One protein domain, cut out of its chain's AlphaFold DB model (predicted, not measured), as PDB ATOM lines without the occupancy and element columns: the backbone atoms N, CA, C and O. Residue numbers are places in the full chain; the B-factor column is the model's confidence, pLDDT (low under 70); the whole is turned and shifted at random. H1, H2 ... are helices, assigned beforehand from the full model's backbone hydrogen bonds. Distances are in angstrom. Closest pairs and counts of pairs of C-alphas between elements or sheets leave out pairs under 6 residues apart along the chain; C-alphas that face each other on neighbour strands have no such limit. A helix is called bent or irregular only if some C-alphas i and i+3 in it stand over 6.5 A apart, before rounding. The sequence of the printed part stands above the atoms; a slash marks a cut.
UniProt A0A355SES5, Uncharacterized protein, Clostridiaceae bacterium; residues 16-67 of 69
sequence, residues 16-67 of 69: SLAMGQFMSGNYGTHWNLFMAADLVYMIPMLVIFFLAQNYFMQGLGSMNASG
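This is residues 16 to 67 of the 69 residues of an uncharacterized protein of Clostridiaceae bacterium (UniProt A0A355SES5). Picture a thin rod made by the long helix H2, with the short helix H1 folded back beside its first residues as a lopsided helical hairpin, and with H3 carrying the rod on past the other end of H2 after a break at Ala 52. The loop of residues 24 to 30 turns the chain at the hairpin's end, while residues 39 to 67, the rest of H2 and H3 with them, stand free as a long arm. The printed part has 52 residues with three named helices, in the order H1, H2, H3, and no named strand; the class is all helix. The whole is extended, with a radius of gyration of the C-alphas of 18.9 A, and its C-alphas span 60 by 17 by 12 A.

Start with H2, the longest helix, residues 31 to 51: find C-alpha 31 at (24.743, 66.231, 28.075), from where the helix runs 31.1 A to C-alpha 51 at (15.752, 37.272, 35.055). H2 is neither bent nor irregular, but only just: C-alphas 41 and 44 are 6.4 A apart. Further along the chain, H3 takes residues 53 to 65 and measures 18.6 A from first to last C-alpha, ending at C-alpha 65, (27.663, 17.880, 30.355). Go back to the first printed residue for H1, residues 16 to 23, 10.8 A long, which begins at C-alpha 16, (19.669, 56.951, 18.453).

Look first at residues 31 to 34, the part of H2 that alone touches H1. The closest C-alphas of the two helices are those of Met 19 and Phe 34, 6.4 A apart. H1 and H2 run opposite ways at a shallow tilt of 29 degrees and form a helical hairpin. At the other end of H2, H2 and H3 meet only through their link, the single residue Ala 52. H1 and H3 are apart. Within the backbones, the O i to N i+4 pairs within hydrogen-bond range are 15 of 17 in H2, 8 of 9 in H3 and 3 of 4 in H1.

Look for the two C-alphas farthest apart at Tyr 27 and Gly 67, 60.8 A from each other; the C-alphas of Ser 16 and Gly 67, the first and last printed residues, are 42.9 A apart. The printed part runs from residue 16 to 67 with no cut. The link from H1 to H2 is short, with 7 residues, and that from H2 to H3 is tight. In the B-factor column you find a mean pLDDT of 71.4 for the printed part; the 28 residues under 70 are residues 16 to 31 and 56 to 67, where the model's confidence is low.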
ATOM      1  N   SER A  16      18.800  56.088  19.265       66.38
ATOM      2  CA  SER A  16      19.669  56.951  18.453       66.38
ATOM      3  C   SER A  16      18.956  58.186  17.880       66.38
ATOM      4  O   SER A  16      19.559  59.254  17.806       66.38
ATOM      5  N   LEU A  17      17.676  58.072  17.504       68.38
ATOM      6  CA  LEU A  17      16.890  59.190  16.969       68.38
ATOM      7  C   LEU A  17      16.429  60.142  18.081       68.38
ATOM      8  O   LEU A  17      16.516  61.360  17.919       68.38
ATOM      9  N   ALA A  18      15.999  59.594  19.222       66.19
ATOM     10  CA  ALA A  18      15.645  60.381  20.402       66.19
ATOM     11  C   ALA A  18      16.855  61.172  20.925       66.19
ATOM     12  O   ALA A  18      16.742  62.359  21.226       66.19
ATOM     13  N   MET A  19      18.036  60.550  20.956       61.81
ATOM     14  CA  MET A  19      19.283  61.200  21.358       61.81
ATOM     15  C   MET A  19      19.708  62.339  20.420       61.81
ATOM     16  O   MET A  19      20.158  63.383  20.894       61.81
ATOM     17  N   GLY A  20      19.482  62.208  19.108       65.56
ATOM     18  CA  GLY A  20      19.750  63.281  18.143       65.56
ATOM     19  C   GLY A  20      18.943  64.568  18.390       65.56
ATOM     20  O   GLY A  20      19.424  65.666  18.097       65.56
ATOM     21  N   GLN A  21      17.752  64.460  18.990       63.31
ATOM     22  CA  GLN A  21      16.936  65.612  19.398       63.31
ATOM     23  C   GLN A  21      17.505  66.318  20.637       63.31
ATOM     24  O   GLN A  21      17.525  67.546  20.676       63.31
ATOM     25  N   PHE A  22      18.048  65.574  21.609       59.88
ATOM     26  CA  PHE A  22      18.713  66.163  22.784       59.88
ATOM     27  C   PHE A  22      20.001  66.919  22.427       59.88
ATOM     28  O   PHE A  22      20.382  67.856  23.129       59.88
ATOM     29  N   MET A  23      20.652  66.549  21.321       58.09
ATOM     30  CA  MET A  23      21.830  67.252  20.800       58.09
ATOM     31  C   MET A  23      21.483  68.517  20.000       58.09
ATOM     32  O   MET A  23      22.313  69.419  19.926       58.09
ATOM     33  N   SER A  24      20.274  68.593  19.428       56.62
ATOM     34  CA  SER A  24      19.846  69.658  18.497       56.62
ATOM     35  C   SER A  24      18.904  70.696  19.126       56.62
ATOM     36  O   SER A  24      18.362  71.548  18.422       56.62
ATOM     37  N   GLY A  25      18.673  70.630  20.442       56.84
ATOM     38  CA  GLY A  25      17.844  71.593  21.164       56.84
ATOM     39  C   GLY A  25      18.455  72.998  21.142       56.84
ATOM     40  O   GLY A  25      19.634  73.169  21.439       56.84
ATOM     41  N   ASN A  26      17.629  74.001  20.828       52.66
ATOM     42  CA  ASN A  26      17.958  75.425  20.625       52.66
ATOM     43  C   ASN A  26      18.719  76.148  21.774       52.66
ATOM     44  O   ASN A  26      18.927  77.355  21.684       52.66
ATOM     45  N   TYR A  27      19.140  75.456  22.839       52.44
ATOM     46  CA  TYR A  27      19.724  76.046  24.053       52.44
ATOM     47  C   TYR A  27      21.020  75.367  24.538       52.44
ATOM     48  O   TYR A  27      21.439  75.566  25.677       52.44
ATOM     49  N   GLY A  28      21.695  74.622  23.656       56.06
ATOM     50  CA  GLY A  28      22.976  73.970  23.937       56.06
ATOM     51  C   GLY A  28      22.832  72.475  24.217       56.06
ATOM     52  O   GLY A  28      21.776  71.990  24.617       56.06
ATOM     53  N   THR A  29      23.898  71.717  23.964       58.91
ATOM     54  CA  THR A  29      23.899  70.260  24.129       58.91
ATOM     55  C   THR A  29      23.671  69.891  25.594       58.91
ATOM     56  O   THR A  29      24.553  70.052  26.440       58.91
ATOM     57  N   HIS A  30      22.482  69.379  25.911       65.19
ATOM     58  CA  HIS A  30      22.134  68.938  27.259       65.19
ATOM     59  C   HIS A  30      22.705  67.539  27.532       65.19
ATOM     60  O   HIS A  30      21.977  66.545  27.578       65.19
ATOM     61  N   TRP A  31      24.020  67.468  27.750       68.69
ATOM     62  CA  TRP A  31      24.743  66.231  28.075       68.69
ATOM     63  C   TRP A  31      24.152  65.489  29.280       68.69
ATOM     64  O   TRP A  31      24.102  64.263  29.287       68.69
ATOM     65  N   ASN A  32      23.623  66.224  30.260       75.00
ATOM     66  CA  ASN A  32      22.999  65.640  31.448       75.00
ATOM     67  C   ASN A  32      21.736  64.836  31.107       75.00
ATOM     68  O   ASN A  32      21.518  63.770  31.677       75.00
ATOM     69  N   LEU A  33      20.914  65.320  30.168       74.81
ATOM     70  CA  LEU A  33      19.704  64.611  29.736       74.81
ATOM     71  C   LEU A  33      20.049  63.403  28.863       74.81
ATOM     72  O   LEU A  33      19.426  62.355  29.007       74.81
ATOM     73  N   PHE A  34      21.076  63.527  28.017       74.94
ATOM     74  CA  PHE A  34      21.597  62.419  27.216       74.94
ATOM     75  C   PHE A  34      22.102  61.269  28.107       74.94
ATOM     76  O   PHE A  34      21.681  60.126  27.947       74.94
ATOM     77  N   MET A  35      22.925  61.582  29.112       78.00
ATOM     78  CA  MET A  35      23.441  60.599  30.072       78.00
ATOM     79  C   MET A  35      22.340  59.994  30.956       78.00
ATOM     80  O   MET A  35      22.358  58.794  31.223       78.00
ATOM     81  N   ALA A  36      21.355  60.790  31.385       81.88
ATOM     82  CA  ALA A  36      20.220  60.280  32.158       81.88
ATOM     83  C   ALA A  36      19.361  59.300  31.341       81.88
ATOM     84  O   ALA A  36      18.932  58.273  31.867       81.88
ATOM     85  N   ALA A  37      19.130  59.591  30.058       81.31
ATOM     86  CA  ALA A  37      18.378  58.708  29.175       81.31
ATOM     87  C   ALA A  37      19.100  57.371  28.937       81.31
ATOM     88  O   ALA A  37      18.453  56.325  28.975       81.31
ATOM     89  N   ASP A  38      20.423  57.393  28.753       81.94
ATOM     90  CA  ASP A  38      21.235  56.180  28.590       81.94
ATOM     91  C   ASP A  38      21.200  55.297  29.849       81.94
ATOM     92  O   ASP A  38      20.921  54.097  29.778       81.94
ATOM     93  N   LEU A  39      21.341  55.908  31.031       85.75
ATOM     94  CA  LEU A  39      21.233  55.197  32.308       85.75
ATOM     95  C   LEU A  39      19.862  54.519  32.472       85.75
ATOM     96  O   LEU A  39      19.790  53.353  32.859       85.75
ATOM     97  N   VAL A  40      18.770  55.223  32.151       87.81
ATOM     98  CA  VAL A  40      17.406  54.665  32.215       87.81
ATOM     99  C   VAL A  40      17.225  53.524  31.212       87.81
ATOM    100  O   VAL A  40      16.547  52.545  31.523       87.81
ATOM    101  N   TYR A  41      17.856  53.608  30.040       85.81
ATOM    102  CA  TYR A  41      17.810  52.560  29.022       85.81
ATOM    103  C   TYR A  41      18.601  51.304  29.418       85.81
ATOM    104  O   TYR A  41      18.231  50.189  29.045       85.81
ATOM    105  N   MET A  42      19.653  51.450  30.226       87.69
ATOM    106  CA  MET A  42      20.424  50.320  30.750       87.69
ATOM    107  C   MET A  42      19.618  49.470  31.747       87.69
ATOM    108  O   MET A  42      19.784  48.251  31.799       87.69
ATOM    109  N   ILE A  43      18.705  50.081  32.511       91.69
ATOM    110  CA  ILE A  43      17.895  49.400  33.538       91.69
ATOM    111  C   ILE A  43      17.131  48.178  32.995       91.69
ATOM    112  O   ILE A  43      17.314  47.093  33.549       91.69
ATOM    113  N   PRO A  44      16.299  48.269  31.935       88.12
ATOM    114  CA  PRO A  44      15.577  47.104  31.420       88.12
ATOM    115  C   PRO A  44      16.517  46.004  30.911       88.12
ATOM    116  O   PRO A  44      16.200  44.825  31.059       88.12
ATOM    117  N   MET A  45      17.691  46.360  30.375       88.75
ATOM    118  CA  MET A  45      18.697  45.381  29.953       88.75
ATOM    119  C   MET A  45      19.267  44.611  31.152       88.75
ATOM    120  O   MET A  45      19.368  43.385  31.101       88.75
ATOM    121  N   LEU A  46      19.556  45.304  32.260       90.25
ATOM    122  CA  LEU A  46      19.968  44.668  33.513       90.25
ATOM    123  C   LEU A  46      18.863  43.790  34.105       90.25
ATOM    124  O   LEU A  46      19.138  42.687  34.564       90.25
ATOM    125  N   VAL A  47      17.607  44.241  34.076       92.31
ATOM    126  CA  VAL A  47      16.469  43.448  34.571       92.31
ATOM    127  C   VAL A  47      16.341  42.140  33.789       92.31
ATOM    128  O   VAL A  47      16.230  41.077  34.398       92.31
ATOM    129  N   ILE A  48      16.430  42.190  32.457       89.38
ATOM    130  CA  ILE A  48      16.439  40.983  31.617       89.38
ATOM    131  C   ILE A  48      17.637  40.099  31.971       89.38
ATOM    132  O   ILE A  48      17.471  38.891  32.112       89.38
ATOM    133  N   PHE A  49      18.820  40.685  32.170       86.56
ATOM    134  CA  PHE A  49      20.014  39.944  32.576       86.56
ATOM    135  C   PHE A  49      19.823  39.208  33.909       86.56
ATOM    136  O   PHE A  49      20.221  38.049  34.011       86.56
ATOM    137  N   PHE A  50      19.184  39.829  34.905       87.75
ATOM    138  CA  PHE A  50      18.890  39.193  36.194       87.75
ATOM    139  C   PHE A  50      17.833  38.086  36.083       87.75
ATOM    140  O   PHE A  50      17.993  37.017  36.672       87.75
ATOM    141  N   LEU A  51      16.779  38.294  35.292       87.38
ATOM    142  CA  LEU A  51      15.752  37.272  35.055       87.38
ATOM    143  C   LEU A  51      16.305  36.076  34.264       87.38
ATOM    144  O   LEU A  51      15.963  34.925  34.534       87.38
ATOM    145  N   ALA A  52      17.197  36.344  33.313       84.38
ATOM    146  CA  ALA A  52      17.823  35.334  32.476       84.38
ATOM    147  C   ALA A  52      19.022  34.630  33.139       84.38
ATOM    148  O   ALA A  52      19.535  33.681  32.547       84.38
ATOM    149  N   GLN A  53      19.452  35.022  34.353       76.88
ATOM    150  CA  GLN A  53      20.589  34.403  35.070       76.88
ATOM    151  C   GLN A  53      20.504  32.875  35.074       76.88
ATOM    152  O   GLN A  53      21.475  32.193  34.763       76.88
ATOM    153  N   ASN A  54      19.320  32.328  35.360       73.50
ATOM    154  CA  ASN A  54      19.116  30.882  35.423       73.50
ATOM    155  C   ASN A  54      19.287  30.189  34.061       73.50
ATOM    156  O   ASN A  54      19.765  29.058  34.022       73.50
ATOM    157  N   TYR A  55      18.927  30.845  32.953       76.75
ATOM    158  CA  TYR A  55      19.112  30.310  31.598       76.75
ATOM    159  C   TYR A  55      20.573  30.401  31.150       76.75
ATOM    160  O   TYR A  55      21.092  29.447  30.572       76.75
ATOM    161  N   PHE A  56      21.260  31.502  31.471       68.25
ATOM    162  CA  PHE A  56      22.697  31.642  31.225       68.25
ATOM    163  C   PHE A  56      23.510  30.592  32.002       68.25
ATOM    164  O   PHE A  56      24.399  29.959  31.431       68.25
ATOM    165  N   MET A  57      23.162  30.337  33.268       68.00
ATOM    166  CA  MET A  57      23.817  29.314  34.093       68.00
ATOM    167  C   MET A  57      23.544  27.885  33.597       68.00
ATOM    168  O   MET A  57      24.459  27.062  33.568       68.00
ATOM    169  N   GLN A  58      22.317  27.584  33.153       69.06
ATOM    170  CA  GLN A  58      21.977  26.276  32.576       69.06
ATOM    171  C   GLN A  58      22.652  26.032  31.218       69.06
ATOM    172  O   GLN A  58      23.129  24.925  30.981       69.06
ATOM    173  N   GLY A  59      22.760  27.052  30.359       64.88
ATOM    174  CA  GLY A  59      23.449  26.948  29.066       64.88
ATOM    175  C   GLY A  59      24.956  26.684  29.195       64.88
ATOM    176  O   GLY A  59      25.503  25.841  28.480       64.88
ATOM    177  N   LEU A  60      25.627  27.334  30.156       61.50
ATOM    178  CA  LEU A  60      27.034  27.054  30.479       61.50
ATOM    179  C   LEU A  60      27.217  25.661  31.110       61.50
ATOM    180  O   LEU A  60      28.201  24.972  30.835       61.50
ATOM    181  N   GLY A  61      26.252  25.211  31.919       60.91
ATOM    182  CA  GLY A  61      26.233  23.857  32.476       60.91
ATOM    183  C   GLY A  61      26.045  22.768  31.413       60.91
ATOM    184  O   GLY A  61      26.743  21.754  31.444       60.91
ATOM    185  N   SER A  62      25.164  22.984  30.429       58.38
ATOM    186  CA  SER A  62      24.894  21.997  29.372       58.38
ATOM    187  C   SER A  62      26.068  21.799  28.414       58.38
ATOM    188  O   SER A  62      26.276  20.684  27.937       58.38
ATOM    189  N   MET A  63      26.876  22.840  28.172       58.94
ATOM    190  CA  MET A  63      28.070  22.725  27.327       58.94
ATOM    191  C   MET A  63      29.130  21.793  27.937       58.94
ATOM    192  O   MET A  63      29.825  21.098  27.204       58.94
ATOM    193  N   ASN A  64      29.213  21.720  29.269       56.34
ATOM    194  CA  ASN A  64      30.140  20.821  29.963       56.34
ATOM    195  C   ASN A  64      29.599  19.385  30.095       56.34
ATOM    196  O   ASN A  64      30.381  18.439  30.152       56.34
ATOM    197  N   ALA A  65      28.274  19.193  30.126       56.78
ATOM    198  CA  ALA A  65      27.663  17.880  30.355       56.78
ATOM    199  C   ALA A  65      27.565  16.994  29.095       56.78
ATOM    200  O   ALA A  65      27.583  15.771  29.213       56.78
ATOM    201  N   SER A  66      27.492  17.576  27.892       51.56
ATOM    202  CA  SER A  66      27.408  16.811  26.630       51.56
ATOM    203  C   SER A  66      28.763  16.460  25.998       51.56
ATOM    204  O   SER A  66      28.785  15.844  24.939       51.56
ATOM    205  N   GLY A  67      29.886  16.807  26.640       52.44
ATOM    206  CA  GLY A  67      31.239  16.425  26.205       52.44
ATOM    207  C   GLY A  67      31.780  15.124  26.818       52.44
ATOM    208  O   GLY A  67      32.906  14.749  26.509       52.44
TER     209      GLY A  67